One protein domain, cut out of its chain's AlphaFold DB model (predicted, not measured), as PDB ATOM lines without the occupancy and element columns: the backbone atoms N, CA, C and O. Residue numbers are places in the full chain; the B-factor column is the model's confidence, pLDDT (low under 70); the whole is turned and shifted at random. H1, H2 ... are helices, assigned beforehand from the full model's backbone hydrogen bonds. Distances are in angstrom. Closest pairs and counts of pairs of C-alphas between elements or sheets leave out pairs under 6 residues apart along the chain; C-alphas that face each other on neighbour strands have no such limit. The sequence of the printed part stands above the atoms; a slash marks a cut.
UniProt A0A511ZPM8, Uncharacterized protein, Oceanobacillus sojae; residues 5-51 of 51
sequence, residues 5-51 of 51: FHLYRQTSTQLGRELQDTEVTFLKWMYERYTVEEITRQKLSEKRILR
ATOM      1  N   PHE A   5     -44.665  18.982 -28.505       87.75
ATOM      2  CA  PHE A   5     -45.640  17.882 -28.419       87.75
ATOM      3  C   PHE A   5     -46.724  17.931 -29.503       87.75
ATOM      4  O   PHE A   5     -47.180  16.894 -29.982       87.75
ATOM      5  N   HIS A   6     -47.132  19.134 -29.914       90.50
ATOM      6  CA  HIS A   6     -48.083  19.301 -31.008       90.50
ATOM      7  C   HIS A   6     -47.444  18.897 -32.341       90.50
ATOM      8  O   HIS A   6     -48.090  18.241 -33.152       90.50
ATOM      9  N   LEU A   7     -46.170  19.253 -32.543       90.12
ATOM     10  CA  LEU A   7     -45.407  18.884 -33.733       90.12
ATOM     11  C   LEU A   7     -45.240  17.360 -33.818       90.12
ATOM     12  O   LEU A   7     -45.600  16.768 -34.828       90.12
ATOM     13  N   TYR A   8     -44.817  16.723 -32.722       92.69
ATOM     14  CA  TYR A   8     -44.702  15.266 -32.604       92.69
ATOM     15  C   TYR A   8     -46.015  14.555 -32.953       92.69
ATOM     16  O   TYR A   8     -46.044  13.682 -33.821       92.69
ATOM     17  N   ARG A   9     -47.125  14.964 -32.321       92.94
ATOM     18  CA  ARG A   9     -48.437  14.338 -32.537       92.94
ATOM     19  C   ARG A   9     -48.917  14.508 -33.974       92.94
ATOM     20  O   ARG A   9     -49.462  13.568 -34.548       92.94
ATOM     21  N   GLN A  10     -48.714  15.688 -34.556       94.44
ATOM     22  CA  GLN A  10     -49.089  15.962 -35.939       94.44
ATOM     23  C   GLN A  10     -48.282  15.086 -36.904       94.44
ATOM     24  O   GLN A  10     -48.872  14.425 -37.754       94.44
ATOM     25  N   THR A  11     -46.959  15.030 -36.743       92.75
ATOM     26  CA  THR A  11     -46.083  14.224 -37.601       92.75
ATOM     27  C   THR A  11     -46.389  12.733 -37.470       92.75
ATOM     28  O   THR A  11     -46.520  12.054 -38.483       92.75
ATOM     29  N   SER A  12     -46.601  12.229 -36.251       94.94
ATOM     30  CA  SER A  12     -47.004  10.834 -36.035       94.94
ATOM     31  C   SER A  12     -48.356  10.517 -36.689       94.94
ATOM     32  O   SER A  12     -48.499   9.496 -37.359       94.94
ATOM     33  N   THR A  13     -49.326  11.434 -36.592       96.38
ATOM     34  CA  THR A  13     -50.640  11.279 -37.239       96.38
ATOM     35  C   THR A  13     -50.518  11.255 -38.765       96.38
ATOM     36  O   THR A  13     -51.158  10.438 -39.418       96.38
ATOM     37  N   GLN A  14     -49.678  12.118 -39.344       95.75
ATOM     38  CA  GLN A  14     -49.454  12.184 -40.793       95.75
ATOM     39  C   GLN A  14     -48.742  10.946 -41.341       95.75
ATOM     40  O   GLN A  14     -49.030  10.519 -42.455       95.75
ATOM     41  N   LEU A  15     -47.821  10.375 -40.566       94.88
ATOM     42  CA  LEU A  15     -47.109   9.155 -40.938       94.88
ATOM     43  C   LEU A  15     -47.936   7.887 -40.686       94.88
ATOM     44  O   LEU A  15     -47.570   6.825 -41.183       94.88
ATOM     45  N   GLY A  16     -49.019   7.979 -39.906       97.00
ATOM     46  CA  GLY A  16     -49.830   6.828 -39.506       97.00
ATOM     47  C   GLY A  16     -49.087   5.841 -38.600       97.00
ATOM     48  O   GLY A  16     -49.503   4.692 -38.473       97.00
ATOM     49  N   ARG A  17     -47.974   6.270 -37.993       96.38
ATOM     50  CA  ARG A  17     -47.136   5.458 -37.104       96.38
ATOM     51  C   ARG A  17     -46.458   6.319 -36.048       96.38
ATOM     52  O   ARG A  17     -46.358   7.542 -36.183       96.38
ATOM     53  N   GLU A  18     -45.950   5.671 -35.011       94.31
ATOM     54  CA  GLU A  18     -45.069   6.331 -34.055       94.31
ATOM     55  C   GLU A  18     -43.715   6.658 -34.696       94.31
ATOM     56  O   GLU A  18     -43.244   5.992 -35.630       94.31
ATOM     57  N   LEU A  19     -43.121   7.745 -34.212       94.69
ATOM     58  CA  LEU A  19     -41.791   8.182 -34.609       94.69
ATOM     59  C   LEU A  19     -40.758   7.324 -33.883       94.69
ATOM     60  O   LEU A  19     -40.881   7.078 -32.686       94.69
ATOM     61  N   GLN A  20     -39.726   6.902 -34.601       96.50
ATOM     62  CA  GLN A  20     -38.574   6.245 -33.995       96.50
ATOM     63  C   GLN A  20     -37.740   7.256 -33.202       96.50
ATOM     64  O   GLN A  20     -37.751   8.450 -33.508       96.50
ATOM     65  N   ASP A  21     -36.957   6.792 -32.227       94.38
ATOM     66  CA  ASP A  21     -36.143   7.663 -31.363       94.38
ATOM     67  C   ASP A  21     -35.228   8.622 -32.144       94.38
ATOM     68  O   ASP A  21     -35.054   9.788 -31.776       94.38
ATOM     69  N   THR A  22     -34.672   8.159 -33.266       96.06
ATOM     70  CA  THR A  22     -33.847   8.974 -34.170       96.06
ATOM     71  C   THR A  22     -34.651  10.096 -34.824       96.06
ATOM     72  O   THR A  22     -34.186  11.235 -34.890       96.06
ATOM     73  N   GLU A  23     -35.880   9.808 -35.250       94.62
ATOM     74  CA  GLU A  23     -36.794  10.786 -35.839       94.62
ATOM     75  C   GLU A  23     -37.260  11.801 -34.792       94.62
ATOM     76  O   GLU A  23     -37.296  12.995 -35.078       94.62
ATOM     77  N   VAL A  24     -37.541  11.362 -33.561       95.00
ATOM     78  CA  VAL A  24     -37.882  12.256 -32.440       95.00
ATOM     79  C   VAL A  24     -36.723  13.194 -32.119       95.00
ATOM     80  O   VAL A  24     -36.928  14.398 -31.949       95.00
ATOM     81  N   THR A  25     -35.501  12.662 -32.082       95.19
ATOM     82  CA  THR A  25     -34.284  13.442 -31.831       95.19
ATOM     83  C   THR A  25     -34.077  14.499 -32.913       95.19
ATOM     84  O   THR A  25     -33.847  15.671 -32.604       95.19
ATOM     85  N   PHE A  26     -34.233  14.116 -34.182       94.00
ATOM     86  CA  PHE A  26     -34.162  15.044 -35.307       94.00
ATOM     87  C   PHE A  26     -35.243  16.132 -35.226       94.00
ATOM     88  O   PHE A  26     -34.955  17.321 -35.377       94.00
ATOM     89  N   LEU A  27     -36.484  15.738 -34.936       93.94
ATOM     90  CA  LEU A  27     -37.620  16.648 -34.841       93.94
ATOM     91  C   LEU A  27     -37.425  17.675 -33.717       93.94
ATOM     92  O   LEU A  27     -37.753  18.852 -33.880       93.94
ATOM     93  N   LYS A  28     -36.863  17.239 -32.583       93.31
ATOM     94  CA  LYS A  28     -36.545  18.106 -31.445       93.31
ATOM     95  C   LYS A  28     -35.483  19.134 -31.818       93.31
ATOM     96  O   LYS A  28     -35.697  20.326 -31.613       93.31
ATOM     97  N   TRP A  29     -34.399  18.687 -32.446       94.19
ATOM     98  CA  TRP A  29     -33.331  19.571 -32.910       94.19
ATOM     99  C   TRP A  29     -33.835  20.625 -33.909       94.19
ATOM    100  O   TRP A  29     -33.502  21.808 -33.797       94.19
ATOM    101  N   MET A  30     -34.693  20.221 -34.853       92.00
ATOM    102  CA  MET A  30     -35.329  21.134 -35.811       92.00
ATOM    103  C   MET A  30     -36.189  22.188 -35.112       92.00
ATOM    104  O   MET A  30     -36.105  23.375 -35.432       92.00
ATOM    105  N   TYR A  31     -37.006  21.763 -34.147       91.56
ATOM    106  CA  TYR A  31     -37.863  22.657 -33.377       91.56
ATOM    107  C   TYR A  31     -37.054  23.693 -32.587       91.56
ATOM    108  O   TYR A  31     -37.380  24.883 -32.604       91.56
ATOM    109  N   GLU A  32     -35.982  23.258 -31.924       90.94
ATOM    110  CA  GLU A  32     -35.102  24.131 -31.145       90.94
ATOM    111  C   GLU A  32     -34.432  25.180 -32.034       90.94
ATOM    112  O   GLU A  32     -34.472  26.371 -31.717       90.94
ATOM    113  N   ARG A  33     -33.889  24.772 -33.188       89.25
ATOM    114  CA  ARG A  33     -33.293  25.711 -34.148       89.25
ATOM    115  C   ARG A  33     -34.290  26.739 -34.655       89.25
ATOM    116  O   ARG A  33     -34.009  27.933 -34.580       89.25
ATOM    117  N   TYR A  34     -35.462  26.291 -35.094       87.94
ATOM    118  CA  TYR A  34     -36.486  27.195 -35.607       87.94
ATOM    119  C   TYR A  34     -36.937  28.203 -34.540       87.94
ATOM    120  O   TYR A  34     -37.097  29.389 -34.821       87.94
ATOM    121  N   THR A  35     -37.071  27.754 -33.291       86.44
ATOM    122  CA  THR A  35     -37.424  28.611 -32.151       86.44
ATOM    123  C   THR A  35     -36.353  29.676 -31.898       86.44
ATOM    124  O   THR A  35     -36.678  30.852 -31.734       86.44
ATOM    125  N   VAL A  36     -35.070  29.301 -31.915       84.06
ATOM    126  CA  VAL A  36     -33.950  30.245 -31.754       84.06
ATOM    127  C   VAL A  36     -33.911  31.262 -32.897       84.06
ATOM    128  O   VAL A  36     -33.724  32.460 -32.656       84.06
ATOM    129  N   GLU A  37     -34.113  30.818 -34.136       81.00
ATOM    130  CA  GLU A  37     -34.163  31.701 -35.302       81.00
ATOM    131  C   GLU A  37     -35.351  32.669 -35.239       81.00
ATOM    132  O   GLU A  37     -35.184  33.860 -35.507       81.00
ATOM    133  N   GLU A  38     -36.533  32.200 -34.835       82.44
ATOM    134  CA  GLU A  38     -37.732  33.029 -34.693       82.44
ATOM    135  C   GLU A  38     -37.548  34.096 -33.602       82.44
ATOM    136  O   GLU A  38     -37.811  35.275 -33.847       82.44
ATOM    137  N   ILE A  39     -36.994  33.724 -32.442       81.56
ATOM    138  CA  ILE A  39     -36.650  34.671 -31.365       81.56
ATOM    139  C   ILE A  39     -35.635  35.708 -31.858       81.56
ATOM    140  O   ILE A  39     -35.751  36.898 -31.559       81.56
ATOM    141  N   THR A  40     -34.634  35.279 -32.628       80.19
ATOM    142  CA  THR A  40     -33.612  36.181 -33.172       80.19
ATOM    143  C   THR A  40     -34.221  37.173 -34.162       80.19
ATOM    144  O   THR A  40     -33.931  38.368 -34.091       80.19
ATOM    145  N   ARG A  41     -35.119  36.717 -35.045       77.44
ATOM    146  CA  ARG A  41     -35.848  37.589 -35.979       77.44
ATOM    147  C   ARG A  41     -36.744  38.590 -35.251       77.44
ATOM    148  O   ARG A  41     -36.732  39.763 -35.619       77.44
ATOM    149  N   GLN A  42     -37.453  38.165 -34.205       76.31
ATOM    150  CA  GLN A  42     -38.279  39.059 -33.386       76.31
ATOM    151  C   GLN A  42     -37.425  40.154 -32.729       76.31
ATOM    152  O   GLN A  42     -37.680  41.336 -32.956       76.31
ATOM    153  N   LYS A  43     -36.318  39.788 -32.070       72.94
ATOM    154  CA  LYS A  43     -35.389  40.756 -31.456       72.94
ATOM    155  C   LYS A  43     -34.797  41.755 -32.455       72.94
ATOM    156  O   LYS A  43     -34.551  42.911 -32.112       72.94
ATOM    157  N   LEU A  44     -34.533  41.325 -33.691       73.25
ATOM    158  CA  LEU A  44     -34.053  42.212 -34.755       73.25
ATOM    159  C   LEU A  44     -35.149  43.165 -35.256       73.25
ATOM    160  O   LEU A  44     -34.842  44.312 -35.582       73.25
ATOM    161  N   SER A  45     -36.409  42.721 -35.295       70.25
ATOM    162  CA  SER A  45     -37.544  43.581 -35.646       70.25
ATOM    163  C   SER A  45     -37.839  44.633 -34.572       70.25
ATOM    164  O   SER A  45     -38.006  45.801 -34.910       70.25
ATOM    165  N   GLU A  46     -37.776  44.279 -33.285       66.38
ATOM    166  CA  GLU A  46     -37.968  45.220 -32.171       66.38
ATOM    167  C   GLU A  46     -36.891  46.316 -32.156       66.38
ATOM    168  O   GLU A  46     -37.193  47.497 -31.992       66.38
ATOM    169  N   LYS A  47     -35.630  45.957 -32.434       63.66
ATOM    170  CA  LYS A  47     -34.530  46.929 -32.565       63.66
ATOM    171  C   LYS A  47     -34.684  47.894 -33.745       63.66
ATOM    172  O   LYS A  47     -34.073  48.959 -33.717       63.66
ATOM    173  N   ARG A  48     -35.443  47.531 -34.787       60.69
ATOM    174  CA  ARG A  48     -35.719  48.413 -35.937       60.69
ATOM    175  C   ARG A  48     -36.834  49.418 -35.671       60.69
ATOM    176  O   ARG A  48     -36.827  50.456 -36.310       60.69
ATOM    177  N   ILE A  49     -37.768  49.111 -34.772       59.56
ATOM    178  CA  ILE A  49     -38.916  49.979 -34.460       59.56
ATOM    179  C   ILE A  49     -38.527  51.076 -33.450       59.56
ATOM    180  O   ILE A  49     -39.150  52.130 -33.408       59.56
ATOM    181  N   LEU A  50     -37.472  50.854 -32.662       57.38
ATOM    182  CA  LEU A  50     -36.949  51.797 -31.663       57.38
ATOM    183  C   LEU A  50     -35.887  52.779 -32.213       57.38
ATOM    184  O   LEU A  50     -35.149  53.368 -31.423       57.38
ATOM    185  N   ARG A  51     -35.759  52.923 -33.539       49.25
ATOM    186  CA  ARG A  51     -34.794  53.819 -34.201       49.25
ATOM    187  C   ARG A  51     -35.477  54.870 -35.057       49.25
ATOM    188  O   ARG A  51     -36.429  54.496 -35.770       49.25
TER     189      ARG A  51
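AT A GLANCE: This is residues 5 to 51 of the 51 residues of an uncharacterized protein of Oceanobacillus sojae (UniProt A0A511ZPM8). One long, unbent helix, H2, makes the length of this model, and a short helix, H1, folds back beside its first turns like the tip of a hook. The far part of H2 and the end after it, residues 32 to 51, stick out as a free arm. There are 47 residues printed, with two named helices in the order H1, H2 and no named strand, and the class is all helix. The whole is extended, with a radius of gyration of the C-alphas of 15.5 A and spans of 50 by 17 by 12 A.

IN THESE COORDINATES: Find C-alpha 21 at (-36.143, 7.663, -31.363); from there H2, residues 21 to 49, runs 42.5 A to C-alpha 49 at (-38.916, 49.979, -34.460). Watch y along this stretch, for the direction of H2 is (-0.02, 1.00, -0.02). Then go back to C-alpha 5 at (-45.640, 17.882, -28.419), where H1, residues 5 to 15, begins; it measures 15.3 A from first to last C-alpha.

HOW THE PARTS SIT: Start from H2 and look at Val 24: its C-alpha is 7.5 A from that of Tyr 8 in H1, the closest C-alphas of the two helices. H1 and H2 are close but not clearly touching, with 2 pairs of C-alphas within 8 A. Their lines stand at a steep tilt of 53 degrees, and they run opposite ways. Their centres are 18.4 A apart. In the backbones of H1 and H2, every O i to N i+4 pair is within hydrogen-bond range.

THE WHOLE: The C-alphas of Arg 17 and Arg 51 are the two farthest apart, at 50.0 A. The printed part has no cut, and the link from H1 to H2, five residues, is tight. Residues 32 to 51, of which 32 to 49 belong to H2, stand free. The mean pLDDT of the printed part is 85.7, and you will find values under 70 at residues 46 to 51, which run to the chain's last residue.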